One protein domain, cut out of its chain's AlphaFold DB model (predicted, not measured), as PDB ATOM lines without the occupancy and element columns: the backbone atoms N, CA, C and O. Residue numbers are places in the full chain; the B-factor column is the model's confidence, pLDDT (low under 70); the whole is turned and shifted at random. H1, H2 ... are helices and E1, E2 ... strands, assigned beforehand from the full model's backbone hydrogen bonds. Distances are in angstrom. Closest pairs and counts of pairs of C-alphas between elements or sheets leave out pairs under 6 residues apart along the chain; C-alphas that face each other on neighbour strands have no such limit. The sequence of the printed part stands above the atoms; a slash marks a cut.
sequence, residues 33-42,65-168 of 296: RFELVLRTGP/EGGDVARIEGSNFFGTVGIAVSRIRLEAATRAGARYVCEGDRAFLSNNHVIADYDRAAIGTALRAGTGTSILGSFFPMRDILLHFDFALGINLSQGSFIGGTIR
ATOM      1  N   ARG A  33     223.184 107.815 207.751       36.84
ATOM      2  CA  ARG A  33     221.787 107.811 208.201       36.84
ATOM      3  C   ARG A  33     221.638 108.796 209.350       36.84
ATOM      4  O   ARG A  33     222.310 108.688 210.372       36.84
ATOM      5  N   PHE A  34     220.736 109.751 209.165       36.03
ATOM      6  CA  PHE A  34     220.414 110.771 210.152       36.03
ATOM      7  C   PHE A  34     218.985 110.536 210.636       36.03
ATOM      8  O   PHE A  34     218.055 110.558 209.833       36.03
ATOM      9  N   GLU A  35     218.806 110.296 211.934       36.00
ATOM     10  CA  GLU A  35     217.487 110.223 212.561       36.00
ATOM     11  C   GLU A  35     217.339 111.388 213.544       36.00
ATOM     12  O   GLU A  35     217.952 111.422 214.617       36.00
ATOM     13  N   LEU A  36     216.516 112.363 213.157       38.03
ATOM     14  CA  LEU A  36     216.152 113.493 214.000       38.03
ATOM     15  C   LEU A  36     214.740 113.278 214.545       38.03
ATOM     16  O   LEU A  36     213.754 113.429 213.826       38.03
ATOM     17  N   VAL A  37     214.629 112.939 215.830       33.53
ATOM     18  CA  VAL A  37     213.328 112.747 216.479       33.53
ATOM     19  C   VAL A  37     212.900 114.056 217.147       33.53
ATOM     20  O   VAL A  37     213.219 114.342 218.309       33.53
ATOM     21  N   LEU A  38     212.143 114.862 216.399       35.34
ATOM     22  CA  LEU A  38     211.497 116.068 216.916       35.34
ATOM     23  C   LEU A  38     210.292 115.678 217.779       35.34
ATOM     24  O   LEU A  38     209.241 115.302 217.264       35.34
ATOM     25  N   ARG A  39     210.424 115.780 219.104       34.34
ATOM     26  CA  ARG A  39     209.259 115.829 219.995       34.34
ATOM     27  C   ARG A  39     209.125 117.248 220.510       34.34
ATOM     28  O   ARG A  39     210.014 117.743 221.200       34.34
ATOM     29  N   THR A  40     208.016 117.880 220.151       32.44
ATOM     30  CA  THR A  40     207.586 119.139 220.745       32.44
ATOM     31  C   THR A  40     207.392 118.900 222.240       32.44
ATOM     32  O   THR A  40     206.647 117.994 222.626       32.44
ATOM     33  N   GLY A  41     208.061 119.688 223.082       29.36
ATOM     34  CA  GLY A  41     207.658 119.834 224.481       29.36
ATOM     35  C   GLY A  41     206.209 120.343 224.576       29.36
ATOM     36  O   GLY A  41     205.579 120.592 223.542       29.36
ATOM     37  N   PRO A  42     205.640 120.479 225.787       28.58
ATOM     38  CA  PRO A  42     204.270 120.958 225.936       28.58
ATOM     39  C   PRO A  42     204.081 122.279 225.174       28.58
ATOM     40  O   PRO A  42     204.873 123.209 225.323       28.58
ATOM     41  N   GLU A  65     216.544 126.988 222.326       85.38
ATOM     42  CA  GLU A  65     216.098 126.799 220.946       85.38
ATOM     43  C   GLU A  65     217.290 126.896 219.990       85.38
ATOM     44  O   GLU A  65     218.384 127.326 220.361       85.38
ATOM     45  N   GLY A  66     217.081 126.517 218.728       88.81
ATOM     46  CA  GLY A  66     218.050 126.810 217.678       88.81
ATOM     47  C   GLY A  66     218.323 128.316 217.589       88.81
ATOM     48  O   GLY A  66     217.395 129.120 217.647       88.81
ATOM     49  N   GLY A  67     219.584 128.708 217.441       91.44
ATOM     50  CA  GLY A  67     220.022 130.105 217.426       91.44
ATOM     51  C   GLY A  67     220.527 130.641 218.766       91.44
ATOM     52  O   GLY A  67     221.151 131.701 218.781       91.44
ATOM     53  N   ASP A  68     220.325 129.919 219.871       92.50
ATOM     54  CA  ASP A  68     220.867 130.315 221.174       92.50
ATOM     55  C   ASP A  68     222.385 130.104 221.266       92.50
ATOM     56  O   ASP A  68     222.979 129.348 220.502       92.50
ATOM     57  N   VAL A  69     223.035 130.750 222.235       94.38
ATOM     58  CA  VAL A  69     224.477 130.589 222.484       94.38
ATOM     59  C   VAL A  69     224.791 129.166 222.957       94.38
ATOM     60  O   VAL A  69     224.176 128.688 223.905       94.38
ATOM     61  N   ALA A  70     225.799 128.520 222.369       95.25
ATOM     62  CA  ALA A  70     226.376 127.269 222.865       95.25
ATOM     63  C   ALA A  70     227.848 127.467 223.244       95.25
ATOM     64  O   ALA A  70     228.604 128.070 222.480       95.25
ATOM     65  N   ARG A  71     228.275 126.959 224.403       95.12
ATOM     66  CA  ARG A  71     229.685 127.010 224.826       95.12
ATOM     67  C   ARG A  71     230.032 125.971 225.883       95.12
ATOM     68  O   ARG A  71     229.163 125.523 226.629       95.12
ATOM     69  N   ILE A  72     231.324 125.684 226.000       95.56
ATOM     70  CA  ILE A  72     231.896 125.029 227.179       95.56
ATOM     71  C   ILE A  72     231.769 125.972 228.380       95.56
ATOM     72  O   ILE A  72     232.016 127.176 228.271       95.56
ATOM     73  N   GLU A  73     231.342 125.444 229.525       91.06
ATOM     74  CA  GLU A  73     231.215 126.239 230.743       91.06
ATOM     75  C   GLU A  73     232.575 126.811 231.176       91.06
ATOM     76  O   GLU A  73     233.588 126.119 231.175       91.06
ATOM     77  N   GLY A  74     232.604 128.107 231.499       84.06
ATOM     78  CA  GLY A  74     233.842 128.830 231.812       84.06
ATOM     79  C   GLY A  74     234.663 129.272 230.593       84.06
ATOM     80  O   GLY A  74     235.634 130.003 230.766       84.06
ATOM     81  N   SER A  75     234.273 128.898 229.367       87.81
ATOM     82  CA  SER A  75     234.932 129.371 228.146       87.81
ATOM     83  C   SER A  75     234.389 130.723 227.671       87.81
ATOM     84  O   SER A  75     233.184 131.002 227.729       87.81
ATOM     85  N   ASN A  76     235.294 131.547 227.137       83.06
ATOM     86  CA  ASN A  76     234.960 132.762 226.387       83.06
ATOM     87  C   ASN A  76     234.673 132.470 224.905       83.06
ATOM     88  O   ASN A  76     234.118 133.320 224.208       83.06
ATOM     89  N   PHE A  77     235.042 131.280 224.421       86.31
ATOM     90  CA  PHE A  77     234.694 130.829 223.082       86.31
ATOM     91  C   PHE A  77     233.252 130.331 223.060       86.31
ATOM     92  O   PHE A  77     232.817 129.599 223.952       86.31
ATOM     93  N   PHE A  78     232.508 130.735 222.037       93.19
ATOM     94  CA  PHE A  78     231.116 130.360 221.879       93.19
ATOM     95  C   PHE A  78     230.762 130.154 220.412       93.19
ATOM     96  O   PHE A  78     231.380 130.714 219.506       93.19
ATOM     97  N   GLY A  79     229.708 129.381 220.217       95.19
ATOM     98  CA  GLY A  79     229.004 129.229 218.962       95.19
ATOM     99  C   GLY A  79     227.507 129.226 219.223       95.19
ATOM    100  O   GLY A  79     227.002 129.923 220.107       95.19
ATOM    101  N   THR A  80     226.796 128.414 218.459       96.88
ATOM    102  CA  THR A  80     225.342 128.401 218.401       96.88
ATOM    103  C   THR A  80     224.794 127.000 218.667       96.88
ATOM    104  O   THR A  80     225.352 125.994 218.223       96.88
ATOM    105  N   VAL A  81     223.679 126.938 219.388       94.81
ATOM    106  CA  VAL A  81     222.779 125.791 219.447       94.81
ATOM    107  C   VAL A  81     222.112 125.690 218.084       94.81
ATOM    108  O   VAL A  81     221.319 126.550 217.720       94.81
ATOM    109  N   GLY A  82     222.416 124.663 217.301       91.56
ATOM    110  CA  GLY A  82     221.820 124.503 215.980       91.56
ATOM    111  C   GLY A  82     220.349 124.178 216.070       91.56
ATOM    112  O   GLY A  82     219.506 124.868 215.503       91.56
ATOM    113  N   ILE A  83     220.060 123.125 216.824       86.38
ATOM    114  CA  ILE A  83     218.707 122.701 217.142       86.38
ATOM    115  C   ILE A  83     218.728 121.862 218.412       86.38
ATOM    116  O   ILE A  83     219.628 121.039 218.595       86.38
ATOM    117  N   ALA A  84     217.737 122.062 219.275       85.56
ATOM    118  CA  ALA A  84     217.481 121.203 220.422       85.56
ATOM    119  C   ALA A  84     216.400 120.174 220.070       85.56
ATOM    120  O   ALA A  84     215.453 120.477 219.342       85.56
ATOM    121  N   VAL A  85     216.535 118.950 220.577       77.38
ATOM    122  CA  VAL A  85     215.646 117.824 220.289       77.38
ATOM    123  C   VAL A  85     215.540 116.865 221.467       77.38
ATOM    124  O   VAL A  85     216.426 116.744 222.307       77.38
ATOM    125  N   SER A  86     214.432 116.128 221.513       72.25
ATOM    126  CA  SER A  86     214.212 115.125 222.558       72.25
ATOM    127  C   SER A  86     215.144 113.927 222.454       72.25
ATOM    128  O   SER A  86     215.514 113.368 223.480       72.25
ATOM    129  N   ARG A  87     215.517 113.558 221.227       74.69
ATOM    130  CA  ARG A  87     216.457 112.492 220.923       74.69
ATOM    131  C   ARG A  87     217.064 112.737 219.552       74.69
ATOM    132  O   ARG A  87     216.371 113.171 218.631       74.69
ATOM    133  N   ILE A  88     218.342 112.427 219.424       73.50
ATOM    134  CA  ILE A  88     219.073 112.480 218.164       73.50
ATOM    135  C   ILE A  88     219.920 111.225 218.017       73.50
ATOM    136  O   ILE A  88     220.451 110.712 219.004       73.50
ATOM    137  N   ARG A  89     220.044 110.743 216.782       74.81
ATOM    138  CA  ARG A  89     221.003 109.711 216.405       74.81
ATOM    139  C   ARG A  89     221.585 110.048 215.039       74.81
ATOM    140  O   ARG A  89     220.864 110.156 214.048       74.81
ATOM    141  N   LEU A  90     222.896 110.231 215.007       73.62
ATOM    142  CA  LEU A  90     223.672 110.498 213.806       73.62
ATOM    143  C   LEU A  90     224.626 109.333 213.601       73.62
ATOM    144  O   LEU A  90     225.396 108.994 214.500       73.62
ATOM    145  N   GLU A  91     224.585 108.741 212.414       73.06
ATOM    146  CA  GLU A  91     225.470 107.647 212.047       73.06
ATOM    147  C   GLU A  91     226.295 108.019 210.821       73.06
ATOM    148  O   GLU A  91     225.767 108.432 209.784       73.06
ATOM    149  N   ALA A  92     227.605 107.821 210.933       69.62
ATOM    150  CA  ALA A  92     228.522 107.886 209.812       69.62
ATOM    151  C   ALA A  92     229.302 106.580 209.717       69.62
ATOM    152  O   ALA A  92     229.778 106.056 210.720       69.62
ATOM    153  N   ALA A  93     229.451 106.063 208.505       62.81
ATOM    154  CA  ALA A  93     230.349 104.957 208.228       62.81
ATOM    155  C   ALA A  93     231.447 105.437 207.280       62.81
ATOM    156  O   ALA A  93     231.179 106.247 206.401       62.81
ATOM    157  N   THR A  94     232.675 104.957 207.441       59.91
ATOM    158  CA  THR A  94     233.739 105.169 206.457       59.91
ATOM    159  C   THR A  94     233.685 104.084 205.387       59.91
ATOM    160  O   THR A  94     233.122 103.006 205.595       59.91
ATOM    161  N   ARG A  95     234.344 104.327 204.248       53.66
ATOM    162  CA  ARG A  95     234.529 103.325 203.183       53.66
ATOM    163  C   ARG A  95     235.173 102.029 203.689       53.66
ATOM    164  O   ARG A  95     234.854 100.956 203.197       53.66
ATOM    165  N   ALA A  96     236.059 102.130 204.679       56.78
ATOM    166  CA  ALA A  96     236.738 100.991 205.294       56.78
ATOM    167  C   ALA A  96     235.857 100.229 206.310       56.78
ATOM    168  O   ALA A  96     236.334  99.307 206.965       56.78
ATOM    169  N   GLY A  97     234.586 100.619 206.468       54.00
ATOM    170  CA  GLY A  97     233.622  99.961 207.349       54.00
ATOM    171  C   GLY A  97     233.647 100.438 208.803       54.00
ATOM    172  O   GLY A  97     232.873  99.925 209.611       54.00
ATOM    173  N   ALA A  98     234.477 101.429 209.154       62.81
ATOM    174  CA  ALA A  98     234.455 102.015 210.494       62.81
ATOM    175  C   ALA A  98     233.138 102.771 210.698       62.81
ATOM    176  O   ALA A  98     232.762 103.585 209.860       62.81
ATOM    177  N   ARG A  99     232.433 102.500 211.797       70.94
ATOM    178  CA  ARG A  99     231.140 103.119 212.112       70.94
ATOM    179  C   ARG A  99     231.269 104.039 213.314       70.94
ATOM    180  O   ARG A  99     231.819 103.656 214.341       70.94
ATOM    181  N   TYR A 100     230.685 105.216 213.183       71.12
ATOM    182  CA  TYR A 100     230.599 106.241 214.202       71.12
ATOM    183  C   TYR A 100     229.134 106.540 214.472       71.12
ATOM    184  O   TYR A 100     228.365 106.807 213.548       71.12
ATOM    185  N   VAL A 101     228.760 106.502 215.746       75.00
ATOM    186  CA  VAL A 101     227.403 106.786 216.202       75.00
ATOM    187  C   VAL A 101     227.484 107.873 217.259       75.00
ATOM    188  O   VAL A 101     228.171 107.717 218.266       75.00
ATOM    189  N   CYS A 102     226.784 108.972 217.011       75.38
ATOM    190  CA  CYS A 102     226.525 110.014 217.991       75.38
ATOM    191  C   CYS A 102     225.039 109.964 218.326       75.38
ATOM    192  O   CYS A 102     224.205 110.241 217.466       75.38
ATOM    193  N   GLU A 103     224.694 109.604 219.554       79.62
ATOM    194  CA  GLU A 103     223.306 109.560 219.995       79.62
ATOM    195  C   GLU A 103     223.140 110.179 221.376       79.62
ATOM    196  O   GLU A 103     224.061 110.189 222.193       79.62
ATOM    197  N   GLY A 104     221.954 110.720 221.632       75.31
ATOM    198  CA  GLY A 104     221.657 111.331 222.916       75.31
ATOM    199  C   GLY A 104     220.201 111.727 223.065       75.31
ATOM    200  O   GLY A 104     219.509 111.993 222.080       75.31
ATOM    201  N   ASP A 105     219.763 111.798 224.319       79.00
ATOM    202  CA  ASP A 105     218.444 112.279 224.720       79.00
ATOM    203  C   ASP A 105     218.544 113.688 225.313       79.00
ATOM    204  O   ASP A 105     219.544 114.045 225.946       79.00
ATOM    205  N   ARG A 106     217.478 114.482 225.135       80.56
ATOM    206  CA  ARG A 106     217.418 115.911 225.499       80.56
ATOM    207  C   ARG A 106     218.688 116.612 225.027       80.56
ATOM    208  O   ARG A 106     219.479 117.120 225.821       80.56
ATOM    209  N   ALA A 107     218.916 116.504 223.729       84.38
ATOM    210  CA  ALA A 107     220.173 116.836 223.102       84.38
ATOM    211  C   ALA A 107     220.051 118.118 222.290       84.38
ATOM    212  O   ALA A 107     218.968 118.473 221.826       84.38
ATOM    213  N   PHE A 108     221.174 118.780 222.059       89.31
ATOM    214  CA  PHE A 108     221.287 119.761 220.997       89.31
ATOM    215  C   PHE A 108     222.486 119.470 220.108       89.31
ATOM    216  O   PHE A 108     223.500 118.931 220.553       89.31
ATOM    217  N   LEU A 109     222.350 119.855 218.844       91.19
ATOM    218  CA  LEU A 109     223.418 119.797 217.859       91.19
ATOM    219  C   LEU A 109     224.192 121.117 217.850       91.19
ATOM    220  O   LEU A 109     223.592 122.191 217.859       91.19
ATOM    221  N   SER A 110     225.516 121.035 217.800       95.25
ATOM    222  CA  SER A 110     226.412 122.156 217.507       95.25
ATOM    223  C   SER A 110     227.663 121.631 216.797       95.25
ATOM    224  O   SER A 110     227.747 120.447 216.451       95.25
ATOM    225  N   ASN A 111     228.637 122.499 216.545       93.56
ATOM    226  CA  ASN A 111     229.900 122.080 215.954       93.56
ATOM    227  C   ASN A 111     230.829 121.430 216.978       93.56
ATOM    228  O   ASN A 111     230.853 121.808 218.153       93.56
ATOM    229  N   ASN A 112     231.665 120.509 216.497       93.50
ATOM    230  CA  ASN A 112     232.742 119.931 217.292       93.50
ATOM    231  C   ASN A 112     233.704 121.023 217.757       93.50
ATOM    232  O   ASN A 112     233.959 121.148 218.954       93.50
ATOM    233  N   HIS A 113     234.141 121.891 216.849       92.56
ATOM    234  CA  HIS A 113     235.070 122.953 217.215       92.56
ATOM    235  C   HIS A 113     234.511 123.967 218.231       92.56
ATOM    236  O   HIS A 113     235.267 124.768 218.771       92.56
ATOM    237  N   VAL A 114     233.200 123.945 218.495       94.81
ATOM    238  CA  VAL A 114     232.544 124.784 219.505       94.81
ATOM    239  C   VAL A 114     232.471 124.089 220.852       94.81
ATOM    240  O   VAL A 114     232.989 124.609 221.836       94.81
ATOM    241  N   ILE A 115     231.802 122.937 220.917       95.75
ATOM    242  CA  ILE A 115     231.466 122.310 222.205       95.75
ATOM    243  C   ILE A 115     232.349 121.111 222.560       95.75
ATOM    244  O   ILE A 115     232.312 120.662 223.701       95.75
ATOM    245  N   ALA A 116     233.146 120.611 221.615       94.06
ATOM    246  CA  ALA A 116     234.160 119.581 221.843       94.06
ATOM    247  C   ALA A 116     235.602 120.129 221.772       94.06
ATOM    248  O   ALA A 116     236.548 119.363 221.943       94.06
ATOM    249  N   ASP A 117     235.769 121.442 221.556       94.00
ATOM    250  CA  ASP A 117     237.068 122.131 221.484       94.00
ATOM    251  C   ASP A 117     238.062 121.407 220.561       94.00
ATOM    252  O   ASP A 117     239.164 121.035 220.959       94.00
ATOM    253  N   TYR A 118     237.645 121.136 219.320       91.88
ATOM    254  CA  TYR A 118     238.479 120.453 218.323       91.88
ATOM    255  C   TYR A 118     238.987 119.076 218.804       91.88
ATOM    256  O   TYR A 118     240.170 118.752 218.651       91.88
ATOM    257  N   ASP A 119     238.095 118.279 219.397       91.75
ATOM    258  CA  ASP A 119     238.349 117.008 220.101       91.75
ATOM    259  C   ASP A 119     239.164 117.107 221.419       91.75
ATOM    260  O   ASP A 119     239.601 116.074 221.936       91.75
ATOM    261  N   ARG A 120     239.416 118.297 221.983       92.94
ATOM    262  CA  ARG A 120     240.167 118.435 223.252       92.94
ATOM    263  C   ARG A 120     239.302 118.230 224.491       92.94
ATOM    264  O   ARG A 120     239.816 117.789 225.521       92.94
ATOM    265  N   ALA A 121     238.017 118.569 224.421       93.38
ATOM    266  CA  ALA A 121     237.118 118.425 225.557       93.38
ATOM    267  C   ALA A 121     236.770 116.949 225.797       93.38
ATOM    268  O   ALA A 121     236.533 116.177 224.865       93.38
ATOM    269  N   ALA A 122     236.705 116.557 227.067       95.31
ATOM    270  CA  ALA A 122     236.282 115.218 227.442       95.31
ATOM    271  C   ALA A 122     234.756 115.081 227.334       95.31
ATOM    272  O   ALA A 122     234.000 116.007 227.632       95.31
ATOM    273  N   ILE A 123     234.273 113.891 226.972       95.31
ATOM    274  CA  ILE A 123     232.855 113.562 227.163       95.31
ATOM    275  C   ILE A 123     232.498 113.752 228.644       95.31
ATOM    276  O   ILE A 123     233.256 113.360 229.530       95.31
ATOM    277  N   GLY A 124     231.355 114.381 228.909       95.38
ATOM    278  CA  GLY A 124     230.936 114.809 230.242       95.38
ATOM    279  C   GLY A 124     231.327 116.246 230.601       95.38
ATOM    280  O   GLY A 124     230.848 116.746 231.617       95.38
ATOM    281  N   THR A 125     232.137 116.937 229.785       97.06
ATOM    282  CA  THR A 125     232.436 118.364 229.979       97.06
ATOM    283  C   THR A 125     231.147 119.181 230.054       97.06
ATOM    284  O   THR A 125     230.255 119.020 229.221       97.06
ATOM    285  N   ALA A 126     231.050 120.064 231.049       96.25
ATOM    286  CA  ALA A 126     229.884 120.914 231.253       96.25
ATOM    287  C   ALA A 126     229.728 121.944 230.125       96.25
ATOM    288  O   ALA A 126     230.690 122.593 229.703       96.25
ATOM    289  N   LEU A 127     228.493 122.103 229.652       95.12
ATOM    290  CA  LEU A 127     228.117 122.979 228.549       95.12
ATOM    291  C   LEU A 127     226.967 123.907 228.959       95.12
ATOM    292  O   LEU A 127     226.050 123.530 229.697       95.12
ATOM    293  N   ARG A 128     226.973 125.114 228.393       92.12
ATOM    294  CA  ARG A 128     225.853 126.061 228.425       92.12
ATOM    295  C   ARG A 128     225.203 126.129 227.046       92.12
ATOM    296  O   ARG A 128     225.912 126.257 226.048       92.12
ATOM    297  N   ALA A 129     223.875 126.064 227.011       90.25
ATOM    298  CA  ALA A 129     223.060 126.115 225.798       90.25
ATOM    299  C   ALA A 129     221.875 127.067 226.020       90.25
ATOM    300  O   ALA A 129     220.864 126.696 226.615       90.25
ATOM    301  N   GLY A 130     222.016 128.322 225.598       86.75
ATOM    302  CA  GLY A 130     221.128 129.406 226.001       86.75
ATOM    303  C   GLY A 130     221.143 129.576 227.522       86.75
ATOM    304  O   GLY A 130     222.200 129.740 228.133       86.75
ATOM    305  N   THR A 131     219.963 129.498 228.131       78.81
ATOM    306  CA  THR A 131     219.777 129.498 229.592       78.81
ATOM    307  C   THR A 131     219.983 128.111 230.219       78.81
ATOM    308  O   THR A 131     220.173 128.001 231.431       78.81
ATOM    309  N   GLY A 132     219.973 127.051 229.405       80.88
ATOM    310  CA  GLY A 132     220.075 125.663 229.839       80.88
ATOM    311  C   GLY A 132     221.498 125.209 230.171       80.88
ATOM    312  O   GLY A 132     222.496 125.721 229.650       80.88
ATOM    313  N   THR A 133     221.583 124.197 231.033       87.75
ATOM    314  CA  THR A 133     222.804 123.432 231.313       87.75
ATOM    315  C   THR A 133     222.740 122.071 230.631       87.75
ATOM    316  O   THR A 133     221.665 121.512 230.416       87.75
ATOM    317  N   SER A 134     223.904 121.553 230.251       92.06
ATOM    318  CA  SER A 134     224.058 120.270 229.559       92.06
ATOM    319  C   SER A 134     225.485 119.756 229.728       92.06
ATOM    320  O   SER A 134     226.322 120.417 230.345       92.06
ATOM    321  N   ILE A 135     225.773 118.584 229.172       95.25
ATOM    322  CA  ILE A 135     227.131 118.041 229.091       95.25
ATOM    323  C   ILE A 135     227.451 117.627 227.661       95.25
ATOM    324  O   ILE A 135     226.552 117.271 226.899       95.25
ATOM    325  N   LEU A 136     228.730 117.626 227.297       96.12
ATOM    326  CA  LEU A 136     229.191 117.048 226.043       96.12
ATOM    327  C   LEU A 136     228.920 115.541 226.055       96.12
ATOM    328  O   LEU A 136     229.439 114.832 226.913       96.12
ATOM    329  N   GLY A 137     228.093 115.052 225.132       93.81
ATOM    330  CA  GLY A 137     227.692 113.643 225.079       93.81
ATOM    331  C   GLY A 137     228.492 112.820 224.080       93.81
ATOM    332  O   GLY A 137     229.000 111.754 224.411       93.81
ATOM    333  N   SER A 138     228.617 113.321 222.855       89.31
ATOM    334  CA  SER A 138     229.331 112.637 221.772       89.31
ATOM    335  C   SER A 138     229.665 113.610 220.652       89.31
ATOM    336  O   SER A 138     228.977 114.617 220.488       89.31
ATOM    337  N   PHE A 139     230.655 113.290 219.832       89.31
ATOM    338  CA  PHE A 139     231.004 114.068 218.649       89.31
ATOM    339  C   PHE A 139     231.630 113.175 217.580       89.31
ATOM    340  O   PHE A 139     232.192 112.123 217.900       89.31
ATOM    341  N   PHE A 140     231.555 113.590 216.312       82.81
ATOM    342  CA  PHE A 140     232.360 112.948 215.275       82.81
ATOM    343  C   PHE A 140     233.800 113.453 215.399       82.81
ATOM    344  O   PHE A 140     234.001 114.671 215.424       82.81
ATOM    345  N   PRO A 141     234.790 112.552 215.510       80.44
ATOM    346  CA  PRO A 141     236.170 112.939 215.761       80.44
ATOM    347  C   PRO A 141     236.766 113.662 214.552       80.44
ATOM    348  O   PRO A 141     236.881 113.085 213.469       80.44
ATOM    349  N   MET A 142     237.222 114.900 214.753       80.50
ATOM    350  CA  MET A 142     237.917 115.680 213.726       80.50
ATOM    351  C   MET A 142     239.320 115.147 213.419       80.50
ATOM    352  O   MET A 142     239.929 115.569 212.434       80.50
ATOM    353  N   ARG A 143     239.869 114.249 214.249       75.88
ATOM    354  CA  ARG A 143     241.137 113.551 213.954       75.88
ATOM    355  C   ARG A 143     241.042 112.548 212.806       75.88
ATOM    356  O   ARG A 143     242.074 112.206 212.237       75.88
ATOM    357  N   ASP A 144     239.849 112.056 212.476       67.62
ATOM    358  CA  ASP A 144     239.696 111.111 211.371       67.62
ATOM    359  C   ASP A 144     239.679 111.888 210.051       67.62
ATOM    360  O   ASP A 144     238.823 112.744 209.811       67.62
ATOM    361  N   ILE A 145     240.670 111.635 209.194       57.81
ATOM    362  CA  ILE A 145     240.777 112.305 207.896       57.81
ATOM    363  C   ILE A 145     239.650 111.900 206.946       57.81
ATOM    364  O   ILE A 145     239.280 112.701 206.090       57.81
ATOM    365  N   LEU A 146     239.074 110.706 207.139       56.22
ATOM    366  CA  LEU A 146     237.970 110.183 206.334       56.22
ATOM    367  C   LEU A 146     236.643 110.869 206.664       56.22
ATOM    368  O   LEU A 146     235.691 110.779 205.892       56.22
ATOM    369  N   LEU A 147     236.574 111.543 207.812       61.47
ATOM    370  CA  LEU A 147     235.429 112.335 208.213       61.47
ATOM    371  C   LEU A 147     235.754 113.812 207.994       61.47
ATOM    372  O   LEU A 147     236.637 114.389 208.627       61.47
ATOM    373  N   HIS A 148     235.003 114.445 207.099       69.88
ATOM    374  CA  HIS A 148     235.013 115.897 206.934       69.88
ATOM    375  C   HIS A 148     233.974 116.570 207.837       69.88
ATOM    376  O   HIS A 148     233.542 117.668 207.540       69.88
ATOM    377  N   PHE A 149     233.553 115.926 208.926       75.31
ATOM    378  CA  PHE A 149     232.466 116.412 209.767       75.31
ATOM    379  C   PHE A 149     232.945 117.272 210.925       75.31
ATOM    380  O   PHE A 149     233.993 117.039 211.523       75.31
ATOM    381  N   ASP A 150     232.092 118.215 211.290       85.94
ATOM    382  CA  ASP A 150     232.281 119.108 212.417       85.94
ATOM    383  C   ASP A 150     230.984 119.146 213.225       85.94
ATOM    384  O   ASP A 150     230.259 120.138 213.242       85.94
ATOM    385  N   PHE A 151     230.649 118.020 213.854       86.94
ATOM    386  CA  PHE A 151     229.445 117.903 214.670       86.94
ATOM    387  C   PHE A 151     229.766 117.382 216.059       86.94
ATOM    388  O   PHE A 151     230.529 116.427 216.229       86.94
ATOM    389  N   ALA A 152     229.085 117.962 217.034       91.94
ATOM    390  CA  ALA A 152     229.048 117.496 218.401       91.94
ATOM    391  C   ALA A 152     227.640 117.635 218.976       91.94
ATOM    392  O   ALA A 152     226.837 118.463 218.542       91.94
ATOM    393  N   LEU A 153     227.362 116.808 219.975       91.50
ATOM    394  CA  LEU A 153     226.110 116.774 220.702       91.50
ATOM    395  C   LEU A 153     226.346 117.176 222.149       91.50
ATOM    396  O   LEU A 153     227.111 116.523 222.866       91.50
ATOM    397  N   GLY A 154     225.627 118.199 222.595       93.69
ATOM    398  CA  GLY A 154     225.343 118.347 224.014       93.69
ATOM    399  C   GLY A 154     224.117 117.513 224.367       93.69
ATOM    400  O   GLY A 154     223.165 117.463 223.593       93.69
ATOM    401  N   ILE A 155     224.141 116.837 225.509       89.75
ATOM    402  CA  ILE A 155     223.067 115.957 225.985       89.75
ATOM    403  C   ILE A 155     222.641 116.356 227.394       89.75
ATOM    404  O   ILE A 155     223.298 117.165 228.053       89.75
ATOM    405  N   ASN A 156     221.564 115.733 227.878       87.44
ATOM    406  CA  ASN A 156     221.035 115.977 229.218       87.44
ATOM    407  C   ASN A 156     220.700 117.452 229.466       87.44
ATOM    408  O   ASN A 156     220.903 117.944 230.575       87.44
ATOM    409  N   LEU A 157     220.144 118.135 228.458       79.81
ATOM    410  CA  LEU A 157     219.482 119.418 228.678       79.81
ATOM    411  C   LEU A 157     218.478 119.269 229.829       79.81
ATOM    412  O   LEU A 157     217.749 118.264 229.920       79.81
ATOM    413  N   SER A 158     218.485 120.237 230.742       71.31
ATOM    414  CA  SER A 158     217.614 120.226 231.914       71.31
ATOM    415  C   SER A 158     216.136 120.065 231.506       71.31
ATOM    416  O   SER A 158     215.688 120.488 230.441       71.31
ATOM    417  N   GLN A 159     215.347 119.339 232.306       51.66
ATOM    418  CA  GLN A 159     213.932 119.116 231.969       51.66
ATOM    419  C   GLN A 159     213.172 120.452 231.937       51.66
ATOM    420  O   GLN A 159     213.383 121.299 232.797       51.66
ATOM    421  N   GLY A 160     212.309 120.639 230.931       56.03
ATOM    422  CA  GLY A 160     211.583 121.896 230.700       56.03
ATOM    423  C   GLY A 160     212.395 122.985 229.991       56.03
ATOM    424  O   GLY A 160     211.852 124.042 229.689       56.03
ATOM    425  N   SER A 161     213.671 122.734 229.681       63.78
ATOM    426  CA  SER A 161     214.592 123.776 229.234       63.78
ATOM    427  C   SER A 161     214.730 123.916 227.721       63.78
ATOM    428  O   SER A 161     215.660 124.596 227.318       63.78
ATOM    429  N   PHE A 162     213.929 123.268 226.865       71.88
ATOM    430  CA  PHE A 162     214.095 123.433 225.411       71.88
ATOM    431  C   PHE A 162     212.811 123.264 224.596       71.88
ATOM    432  O   PHE A 162     211.931 122.474 224.947       71.88
ATOM    433  N   ILE A 163     212.743 123.968 223.460       71.94
ATOM    434  CA  ILE A 163     211.708 123.766 222.439       71.94
ATOM    435  C   ILE A 163     212.296 122.914 221.320       71.94
ATOM    436  O   ILE A 163     213.119 123.358 220.517       71.94
ATOM    437  N   GLY A 164     211.870 121.653 221.287       75.50
ATOM    438  CA  GLY A 164     212.329 120.686 220.302       75.50
ATOM    439  C   GLY A 164     211.977 121.102 218.875       75.50
ATOM    440  O   GLY A 164     210.807 121.335 218.581       75.50
ATOM    441  N   GLY A 165     212.964 121.121 217.981       73.94
ATOM    442  CA  GLY A 165     212.713 121.315 216.551       73.94
ATOM    443  C   GLY A 165     212.454 122.754 216.112       73.94
ATOM    444  O   GLY A 165     211.996 122.958 214.991       73.94
ATOM    445  N   THR A 166     212.717 123.737 216.968       79.81
ATOM    446  CA  THR A 166     212.452 125.149 216.680       79.81
ATOM    447  C   THR A 166     213.751 125.936 216.601       79.81
ATOM    448  O   THR A 166     214.691 125.686 217.358       79.81
ATOM    449  N   ILE A 167     213.789 126.893 215.676       86.50
ATOM    450  CA  ILE A 167     214.834 127.908 215.570       86.50
ATOM    451  C   ILE A 167     214.219 129.257 215.946       86.50
ATOM    452  O   ILE A 167     213.199 129.668 215.382       86.50
ATOM    453  N   ARG A 168     214.850 129.962 216.886       85.62
ATOM    454  CA  ARG A 168     214.393 131.245 217.421       85.62
ATOM    455  C   ARG A 168     214.132 132.236 216.291       85.62
ATOM    456  O   ARG A 168     215.022 132.530 215.511       85.62
TER     457      ARG A 168
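What this domain is: This is residues 33 to 42 and 65 to 168 of the 296 residues of an uncharacterized protein of Methylorubrum extorquens (strain ATCC 14718 / DSM 1338 / JCM 2805 / NCIMB 9133 / AM1) (UniProt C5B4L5). One twisted sheet folds back on itself, E1, E3, E4 and E7 facing E5 and E2 with E6 as the hinge; the long E3-E4 hairpin runs along the longest axis, E1 alongside E3. Short H1 packs on the sheet, and E8 packs beside E3. The 114 printed residues hold E1, E2, E3, E4, H1, E5, E6, E7, E8 in that order, mostly strand; the antiparallel sheet runs E1-E3-E4-E7-E6-E5-E2. It is compact, radius of gyration of the C-alphas 13.3 A, spanning 43 by 31 by 21 A.

Where its parts are: Find C-alpha 33 at (221.787, 107.811, 208.201), where E1, residues 33 to 37, begins. Next come E2, 69 to 72; E3, 83 to 93, 23.0 A; and E4, 99 to 110, 20.3 A. E3 bends by 108 degrees at residue 86, E4 by 124 degrees at 106. Then follow H1, 112 to 115; E5, 126 to 129; E6, 132 to 139, 19.5 A; E7, 152 to 155; and E8, 162 to 167, ending at C-alpha 167 (214.834, 127.908, 215.570).

How they stand to each other: Look across the sheet for N and O within hydrogen-bond range: between neighbours E1 and E3, N 35 and O 89 at 3.0 A, and in the hairpin E3 and E4, N 90 and O 102 at 2.8 A. Meander E5 E6 E7, each strand the antiparallel neighbour of the one before, has N 127 and O 134 at 2.8 A and N 137 and O 153 at 2.9 A. E4 and E7 have N 108 and O 154 at 2.8 A; E5 and edge strand E2, N 128 and O 71 at 2.8 A. H1, too short for an O i to N i+4 pair, is on the sheet at a height of 7.0 A. E8 pairs with no named strand but touches E3, closest C-alphas Val 85 and Gly 164, 4.4 A.

The domain as a whole: C-alphas 42 and 96, the farthest apart, are 43.3 A apart. Residues 43 to 64 are not printed, a gap of 14.1 A between C-alphas 42 and 65. The link E6 to E7 is long. Look for pLDDT under 70 at residues 33 to 42, 92 to 98, 144 to 148 and 159 to 161.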